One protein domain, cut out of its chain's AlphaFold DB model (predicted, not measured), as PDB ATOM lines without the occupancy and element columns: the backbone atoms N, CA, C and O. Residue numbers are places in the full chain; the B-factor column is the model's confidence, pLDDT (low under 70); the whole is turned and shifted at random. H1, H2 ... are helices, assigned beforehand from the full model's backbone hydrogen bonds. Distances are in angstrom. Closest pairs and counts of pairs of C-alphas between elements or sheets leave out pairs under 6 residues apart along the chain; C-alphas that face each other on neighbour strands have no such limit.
ATOM      1  N   GLN A   7      30.333  17.852  32.255       72.44
ATOM      2  CA  GLN A   7      31.282  18.218  33.298       72.44
ATOM      3  C   GLN A   7      30.640  18.514  34.657       72.44
ATOM      4  O   GLN A   7      31.378  18.649  35.630       72.44
ATOM      5  N   LEU A   8      29.317  18.681  34.750       73.69
ATOM      6  CA  LEU A   8      28.623  18.965  36.012       73.69
ATOM      7  C   LEU A   8      28.102  17.699  36.702       73.69
ATOM      8  O   LEU A   8      27.747  17.751  37.881       73.69
ATOM      9  N   LYS A   9      28.060  16.563  35.997       77.50
ATOM     10  CA  LYS A   9      27.453  15.331  36.503       77.50
ATOM     11  C   LYS A   9      28.174  14.833  37.756       77.50
ATOM     12  O   LYS A   9      29.385  14.639  37.754       77.50
ATOM     13  N   GLY A  10      27.420  14.625  38.836       70.38
ATOM     14  CA  GLY A  10      27.949  14.112  40.104       70.38
ATOM     15  C   GLY A  10      28.847  15.078  40.890       70.38
ATOM     16  O   GLY A  10      29.329  14.695  41.959       70.38
ATOM     17  N   LYS A  11      29.047  16.318  40.415       77.38
ATOM     18  CA  LYS A  11      29.775  17.355  41.155       77.38
ATOM     19  C   LYS A  11      28.970  17.867  42.352       77.38
ATOM     20  O   LYS A  11      27.737  17.820  42.382       77.38
ATOM     21  N   THR A  12      29.694  18.375  43.340       76.25
ATOM     22  CA  THR A  12      29.174  19.130  44.482       76.25
ATOM     23  C   THR A  12      29.553  20.600  44.321       76.25
ATOM     24  O   THR A  12      30.648  20.909  43.857       76.25
ATOM     25  N   PHE A  13      28.652  21.503  44.700       77.88
ATOM     26  CA  PHE A  13      28.883  22.950  44.705       77.88
ATOM     27  C   PHE A  13      28.563  23.477  46.096       77.88
ATOM     28  O   PHE A  13      27.561  23.062  46.682       77.88
ATOM     29  N   LYS A  14      29.399  24.377  46.618       74.81
ATOM     30  CA  LYS A  14      29.262  24.917  47.975       74.81
ATOM     31  C   LYS A  14      28.296  26.098  48.022       74.81
ATOM     32  O   LYS A  14      27.641  26.298  49.042       74.81
ATOM     33  N   THR A  15      28.186  26.865  46.933       76.62
ATOM     34  CA  THR A  15      27.308  28.048  46.837       76.62
ATOM     35  C   THR A  15      26.442  28.054  45.572       76.62
ATOM     36  O   THR A  15      26.696  27.332  44.605       76.62
ATOM     37  N   TRP A  16      25.378  28.869  45.583       76.12
ATOM     38  CA  TRP A  16      24.495  29.025  44.424       76.12
ATOM     39  C   TRP A  16      25.225  29.741  43.295       76.12
ATOM     40  O   TRP A  16      25.021  29.389  42.141       76.12
ATOM     41  N   GLN A  17      26.100  30.685  43.635       78.62
ATOM     42  CA  GLN A  17      26.942  31.425  42.709       78.62
ATOM     43  C   GLN A  17      27.897  30.500  41.944       78.62
ATOM     44  O   GLN A  17      27.976  30.605  40.724       78.62
ATOM     45  N   GLU A  18      28.546  29.544  42.619       78.69
ATOM     46  CA  GLU A  18      29.426  28.558  41.966       78.69
ATOM     47  C   GLU A  18      28.661  27.681  40.962       78.69
ATOM     48  O   GLU A  18      29.076  27.513  39.816       78.69
ATOM     49  N   LEU A  19      27.511  27.141  41.380       81.25
ATOM     50  CA  LEU A  19      26.647  26.344  40.507       81.25
ATOM     51  C   LEU A  19      26.105  27.190  39.341       81.25
ATOM     52  O   LEU A  19      25.997  26.710  38.213       81.25
ATOM     53  N   TRP A  20      25.766  28.451  39.604       83.94
ATOM     54  CA  TRP A  20      25.233  29.381  38.617       83.94
ATOM     55  C   TRP A  20      26.247  29.701  37.524       83.94
ATOM     56  O   TRP A  20      25.936  29.509  36.350       83.94
ATOM     57  N   GLN A  21      27.462  30.095  37.907       82.94
ATOM     58  CA  GLN A  21      28.574  30.348  36.987       82.94
ATOM     59  C   GLN A  21      28.890  29.118  36.129       82.94
ATOM     60  O   GLN A  21      29.215  29.243  34.954       82.94
ATOM     61  N   ALA A  22      28.727  27.913  36.681       80.12
ATOM     62  CA  ALA A  22      28.953  26.678  35.941       80.12
ATOM     63  C   ALA A  22      27.867  26.368  34.887       80.12
ATOM     64  O   ALA A  22      28.091  25.538  34.003       80.12
ATOM     65  N   MET A  23      26.687  26.997  34.973       77.19
ATOM     66  CA  MET A  23      25.556  26.750  34.070       77.19
ATOM     67  C   MET A  23      25.210  27.932  33.153       77.19
ATOM     68  O   MET A  23      24.538  27.722  32.136       77.19
ATOM     69  N   THR A  24      25.600  29.161  33.499       81.69
ATOM     70  CA  THR A  24      25.272  30.377  32.743       81.69
ATOM     71  C   THR A  24      26.241  31.528  33.037       81.69
ATOM     72  O   THR A  24      26.665  31.715  34.169       81.69
ATOM     73  N   ASP A  25      26.435  32.402  32.047       81.69
ATOM     74  CA  ASP A  25      27.285  33.606  32.160       81.69
ATOM     75  C   ASP A  25      26.532  34.856  32.651       81.69
ATOM     76  O   ASP A  25      26.981  35.986  32.472       81.69
ATOM     77  N   ARG A  26      25.322  34.692  33.194       82.25
ATOM     78  CA  ARG A  26      24.510  35.835  33.639       82.25
ATOM     79  C   ARG A  26      24.823  36.164  35.083       82.25
ATOM     80  O   ARG A  26      25.056  35.247  35.862       82.25
ATOM     81  N   ASP A  27      24.708  37.432  35.454       87.00
ATOM     82  CA  ASP A  27      24.868  37.834  36.847       87.00
ATOM     83  C   ASP A  27      23.793  37.188  37.743       87.00
ATOM     84  O   ASP A  27      22.590  37.249  37.458       87.00
ATOM     85  N   PHE A  28      24.237  36.495  38.795       84.31
ATOM     86  CA  PHE A  28      23.339  35.769  39.692       84.31
ATOM     87  C   PHE A  28      22.465  36.730  40.493       84.31
ATOM     88  O   PHE A  28      21.255  36.509  40.593       84.31
ATOM     89  N   ASP A  29      23.059  37.793  41.034       85.88
ATOM     90  CA  ASP A  29      22.384  38.714  41.941       85.88
ATOM     91  C   ASP A  29      21.297  39.511  41.209       85.88
ATOM     92  O   ASP A  29      20.172  39.628  41.707       85.88
ATOM     93  N   GLU A  30      21.562  39.950  39.976       88.31
ATOM     94  CA  GLU A  30      20.583  40.588  39.098       88.31
ATOM     95  C   GLU A  30      19.396  39.652  38.821       88.31
ATOM     96  O   GLU A  30      18.227  40.005  39.033       88.31
ATOM     97  N   VAL A  31      19.667  38.428  38.355       86.12
ATOM     98  CA  VAL A  31      18.607  37.484  37.979       86.12
ATOM     99  C   VAL A  31      17.809  37.035  39.201       86.12
ATOM    100  O   VAL A  31      16.576  36.928  39.136       86.12
ATOM    101  N   TYR A  32      18.476  36.781  40.324       86.62
ATOM    102  CA  TYR A  32      17.821  36.372  41.555       86.62
ATOM    103  C   TYR A  32      17.006  37.517  42.171       86.62
ATOM    104  O   TYR A  32      15.865  37.289  42.590       86.62
ATOM    105  N   GLY A  33      17.505  38.754  42.125       88.25
ATOM    106  CA  GLY A  33      16.759  39.954  42.506       88.25
ATOM    107  C   GLY A  33      15.450  40.087  41.722       88.25
ATOM    108  O   GLY A  33      14.367  40.181  42.312       88.25
ATOM    109  N   LEU A  34      15.512  39.957  40.392       88.94
ATOM    110  CA  LEU A  34      14.330  39.953  39.518       88.94
ATOM    111  C   LEU A  34      13.380  38.783  39.819       88.94
ATOM    112  O   LEU A  34      12.156  38.927  39.751       88.94
ATOM    113  N   TYR A  35      13.895  37.605  40.169       87.62
ATOM    114  CA  TYR A  35      13.059  36.474  40.575       87.62
ATOM    115  C   TYR A  35      12.316  36.728  41.894       87.62
ATOM    116  O   TYR A  35      11.120  36.434  41.999       87.62
ATOM    117  N   ARG A  36      12.988  37.297  42.896       86.69
ATOM    118  CA  ARG A  36      12.371  37.654  44.181       86.69
ATOM    119  C   ARG A  36      11.288  38.708  43.992       86.69
ATOM    120  O   ARG A  36      10.185  38.563  44.522       86.69
ATOM    121  N   GLU A  37      11.557  39.716  43.167       87.50
ATOM    122  CA  GLU A  37      10.568  40.727  42.801       87.50
ATOM    123  C   GLU A  37       9.370  40.112  42.057       87.50
ATOM    124  O   GLU A  37       8.217  40.448  42.339       87.50
ATOM    125  N   CYS A  38       9.622  39.161  41.153       85.50
ATOM    126  CA  CYS A  38       8.593  38.382  40.469       85.50
ATOM    127  C   CYS A  38       7.663  37.660  41.456       85.50
ATOM    128  O   CYS A  38       6.440  37.759  41.333       85.50
ATOM    129  N   GLU A  39       8.217  36.907  42.408       81.75
ATOM    130  CA  GLU A  39       7.423  36.161  43.392       81.75
ATOM    131  C   GLU A  39       6.619  37.108  44.296       81.75
ATOM    132  O   GLU A  39       5.436  36.855  44.522       81.75
ATOM    133  N   ARG A  40       7.194  38.254  44.693       84.19
ATOM    134  CA  ARG A  40       6.490  39.308  45.443       84.19
ATOM    135  C   ARG A  40       5.309  39.894  44.663       84.19
ATOM    136  O   ARG A  40       4.197  39.951  45.177       84.19
ATOM    137  N   LYS A  41       5.514  40.295  43.401       80.31
ATOM    138  CA  LYS A  41       4.458  40.893  42.557       80.31
ATOM    139  C   LYS A  41       3.373  39.900  42.149       80.31
ATOM    140  O   LYS A  41       2.259  40.311  41.830       80.31
ATOM    141  N   ARG A  42       3.667  38.595  42.159       72.25
ATOM    142  CA  ARG A  42       2.680  37.549  41.855       72.25
ATOM    143  C   ARG A  42       1.548  37.510  42.879       72.25
ATOM    144  O   ARG A  42       0.409  37.319  42.466       72.25
ATOM    145  N   ALA A  43       1.852  37.725  44.160       63.62
ATOM    146  CA  ALA A  43       0.846  37.807  45.222       63.62
ATOM    147  C   ALA A  43      -0.151  38.963  45.009       63.62
ATOM    148  O   ALA A  43      -1.263  38.914  45.512       63.62
ATOM    149  N   LEU A  44       0.236  39.964  44.210       68.31
ATOM    150  CA  LEU A  44      -0.536  41.176  43.932       68.31
ATOM    151  C   LEU A  44      -1.184  41.176  42.531       68.31
ATOM    152  O   LEU A  44      -1.714  42.188  42.100       68.31
ATOM    153  N   GLY A  45      -1.085  40.087  41.757       58.94
ATOM    154  CA  GLY A  45      -1.668  40.003  40.405       58.94
ATOM    155  C   GLY A  45      -0.926  40.776  39.293       58.94
ATOM    156  O   GLY A  45      -1.266  40.643  38.117       58.94
ATOM    157  N   HIS A  46       0.150  41.508  39.602       61.78
ATOM    158  CA  HIS A  46       0.866  42.388  38.660       61.78
ATOM    159  C   HIS A  46       2.067  41.719  37.946       61.78
ATOM    160  O   HIS A  46       3.158  42.281  37.836       61.78
ATOM    161  N   TYR A  47       1.889  40.506  37.411       60.81
ATOM    162  CA  TYR A  47       2.964  39.682  36.814       60.81
ATOM    163  C   TYR A  47       3.194  39.909  35.294       60.81
ATOM    164  O   TYR A  47       3.515  38.985  34.546       60.81
ATOM    165  N   ARG A  48       3.019  41.131  34.773       62.84
ATOM    166  CA  ARG A  48       3.124  41.391  33.313       62.84
ATOM    167  C   ARG A  48       4.527  41.771  32.808       62.84
ATOM    168  O   ARG A  48       4.730  41.834  31.600       62.84
ATOM    169  N   ASN A  49       5.511  41.973  33.686       80.38
ATOM    170  CA  ASN A  49       6.856  42.406  33.282       80.38
ATOM    171  C   ASN A  49       7.669  41.269  32.616       80.38
ATOM    172  O   ASN A  49       7.842  40.181  33.177       80.38
ATOM    173  N   ARG A  50       8.204  41.536  31.413       80.81
ATOM    174  CA  ARG A  50       8.984  40.578  30.610       80.81
ATOM    175  C   ARG A  50      10.289  40.147  31.288       80.81
ATOM    176  O   ARG A  50      10.581  38.952  31.253       80.81
ATOM    177  N   LYS A  51      11.023  41.064  31.930       81.75
ATOM    178  CA  LYS A  51      12.286  40.771  32.635       81.75
ATOM    179  C   LYS A  51      12.054  39.824  33.815       81.75
ATOM    180  O   LYS A  51      12.704  38.788  33.911       81.75
ATOM    181  N   LEU A  52      11.023  40.092  34.623       84.25
ATOM    182  CA  LEU A  52      10.599  39.222  35.734       84.25
ATOM    183  C   LEU A  52      10.261  37.800  35.259       84.25
ATOM    184  O   LEU A  52      10.649  36.804  35.871       84.25
ATOM    185  N   LYS A  53       9.565  37.693  34.122       80.00
ATOM    186  CA  LYS A  53       9.228  36.406  33.503       80.00
ATOM    187  C   LYS A  53      10.459  35.673  32.974       80.00
ATOM    188  O   LYS A  53      10.526  34.454  33.105       80.00
ATOM    189  N   GLN A  54      11.409  36.386  32.371       80.75
ATOM    190  CA  GLN A  54      12.667  35.811  31.891       80.75
ATOM    191  C   GLN A  54      13.509  35.274  33.051       80.75
ATOM    192  O   GLN A  54      13.908  34.113  32.995       80.75
ATOM    193  N   ALA A  55      13.682  36.054  34.122       83.12
ATOM    194  CA  ALA A  55      14.411  35.639  35.320       83.12
ATOM    195  C   ALA A  55      13.810  34.374  35.950       83.12
ATOM    196  O   ALA A  55      14.497  33.374  36.154       83.12
ATOM    197  N   LYS A  56      12.484  34.353  36.144       82.94
ATOM    198  CA  LYS A  56      11.775  33.168  36.647       82.94
ATOM    199  C   LYS A  56      11.967  31.936  35.765       82.94
ATOM    200  O   LYS A  56      12.086  30.825  36.274       82.94
ATOM    201  N   ASN A  57      11.927  32.113  34.446       80.62
ATOM    202  CA  ASN A  57      12.112  31.003  33.518       80.62
ATOM    203  C   ASN A  57      13.531  30.446  33.603       80.62
ATOM    204  O   ASN A  57      13.671  29.230  33.653       80.62
ATOM    205  N   LEU A  58      14.538  31.320  33.649       82.00
ATOM    206  CA  LEU A  58      15.937  30.923  33.750       82.00
ATOM    207  C   LEU A  58      16.189  30.118  35.028       82.00
ATOM    208  O   LEU A  58      16.684  29.002  34.941       82.00
ATOM    209  N   ILE A  59      15.731  30.607  36.184       82.75
ATOM    210  CA  ILE A  59      15.838  29.859  37.446       82.75
ATOM    211  C   ILE A  59      15.149  28.491  37.357       82.75
ATOM    212  O   ILE A  59      15.701  27.492  37.808       82.75
ATOM    213  N   GLY A  60      13.961  28.421  36.750       78.56
ATOM    214  CA  GLY A  60      13.266  27.146  36.558       78.56
ATOM    215  C   GLY A  60      14.048  26.154  35.689       78.56
ATOM    216  O   GLY A  60      14.117  24.979  36.036       78.56
ATOM    217  N   ILE A  61      14.654  26.623  34.594       79.06
ATOM    218  CA  ILE A  61      15.494  25.805  33.700       79.06
ATOM    219  C   ILE A  61      16.724  25.286  34.447       79.06
ATOM    220  O   ILE A  61      17.048  24.106  34.348       79.06
ATOM    221  N   LEU A  62      17.388  26.143  35.223       79.31
ATOM    222  CA  LEU A  62      18.594  25.774  35.962       79.31
ATOM    223  C   LEU A  62      18.303  24.744  37.059       79.31
ATOM    224  O   LEU A  62      19.030  23.762  37.170       79.31
ATOM    225  N   LEU A  63      17.195  24.888  37.795       79.56
ATOM    226  CA  LEU A  63      16.756  23.887  38.780       79.56
ATOM    227  C   LEU A  63      16.420  22.535  38.134       79.56
ATOM    228  O   LEU A  63      16.715  21.482  38.696       79.56
ATOM    229  N   TYR A  64      15.816  22.553  36.944       76.44
ATOM    230  CA  TYR A  64      15.530  21.336  36.182       76.44
ATOM    231  C   TYR A  64      16.816  20.638  35.722       76.44
ATOM    232  O   TYR A  64      16.952  19.426  35.886       76.44
ATOM    233  N   ARG A  65      17.794  21.402  35.219       76.00
ATOM    234  CA  ARG A  65      19.110  20.884  34.812       76.00
ATOM    235  C   ARG A  65      19.915  20.352  35.992       76.00
ATOM    236  O   ARG A  65      20.483  19.272  35.899       76.00
ATOM    237  N   GLN A  66      19.917  21.049  37.122       76.00
ATOM    238  CA  GLN A  66      20.586  20.592  38.338       76.00
ATOM    239  C   GLN A  66      20.129  19.188  38.755       76.00
ATOM    240  O   GLN A  66      20.963  18.327  39.040       76.00
ATOM    241  N   LYS A  67      18.807  18.949  38.756       76.75
ATOM    242  CA  LYS A  67      18.247  17.618  39.016       76.75
ATOM    243  C   LYS A  67      18.705  16.596  37.973       76.75
ATOM    244  O   LYS A  67      19.105  15.498  38.348       76.75
ATOM    245  N   LEU A  68      18.691  16.963  36.688       76.00
ATOM    246  CA  LEU A  68      19.074  16.080  35.582       76.00
ATOM    247  C   LEU A  68      20.525  15.593  35.723       76.00
ATOM    248  O   LEU A  68      20.810  14.416  35.516       76.00
ATOM    249  N   HIS A  69      21.432  16.482  36.124       73.44
ATOM    250  CA  HIS A  69      22.852  16.165  36.300       73.44
ATOM    251  C   HIS A  69      23.186  15.536  37.663       73.44
ATOM    252  O   HIS A  69      24.361  15.300  37.948       73.44
ATOM    253  N   GLN A  70      22.181  15.240  38.500       72.75
ATOM    254  CA  GLN A  70      22.359  14.624  39.821       72.75
ATOM    255  C   GLN A  70      23.410  15.355  40.677       72.75
ATOM    256  O   GLN A  70      24.270  14.741  41.312       72.75
TER     257      GLN A  70
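Overview. This is residues 7 to 70 of the 184 residues of an uncharacterized protein of Moraxella nonliquefaciens (UniProt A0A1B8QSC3). Two longer helices, H2 and H3, make a wide V, with the first part of H3 packed on H2, and the short helix H1 is set crosswise in the open mouth of the V, near both arms but only loosely joined to them. The loop of residues 43 to 49 turns the chain from H2 into H3 at one end of the long axis, while the opening stretch from Gln 7 and the last residues near Gln 70 are at the other end. The printed part has 64 residues with three named helices in the order H1, H2, H3 and no named strand, and its class is all helix. It is only just loose, close to compact, with a radius of gyration of the C-alphas of 13.1 A, and its elongated outline spans 39 by 20 by 17 A.

Along the chain. The printed part begins at Gln 7, and residues 7 to 15 come before the first named helix. H1 is residues 16 to 23, beginning at C-alpha 16 at (24.495, 29.025, 44.424). H2 is residues 28 to 42 and measures 20.8 A from first to last C-alpha, ending at C-alpha 42 at (2.680, 37.549, 41.855). H3, the longest helix, is residues 50 to 68 and measures 27.0 A, ending at C-alpha 68 at (19.074, 16.080, 35.582).

Arrangement. H1 and H2 are close but not clearly touching, and their closest C-alphas, those of Gln 17 and Phe 28, are 6.4 A apart. Their lines are about perpendicular, at 73 degrees. H1 and H3 are also close but not clearly touching, with the closest C-alphas, those of Met 23 and Leu 62, 7.3 A apart. Their lines stand at 84 degrees, about perpendicular. H2 and H3 touch, with 15 pairs of C-alphas within 8 A, and the closest are those of Cys 38 and Leu 52, 5.2 A apart. H3 touches H2 with residues 51 to 59 alone. H2 and H3 run opposite ways at a steep tilt of 68 degrees, only just short of about perpendicular. In H1, H2 and H3 every O i to N i+4 pair is within hydrogen-bond range.

Size, cuts and confidence. The two C-alphas farthest apart are those of Gln 7 and Leu 44, at 40.7 A, while those of Gln 7 and Gln 70 are 11.6 A apart. The printed part has no cut. The link from H1 to H2 is tight, with 4 residues, and the link from H2 to H3 is short, with 7 residues; no link is long. The mean pLDDT of the printed part is 78.8, and residues 43 to 48 are under 70.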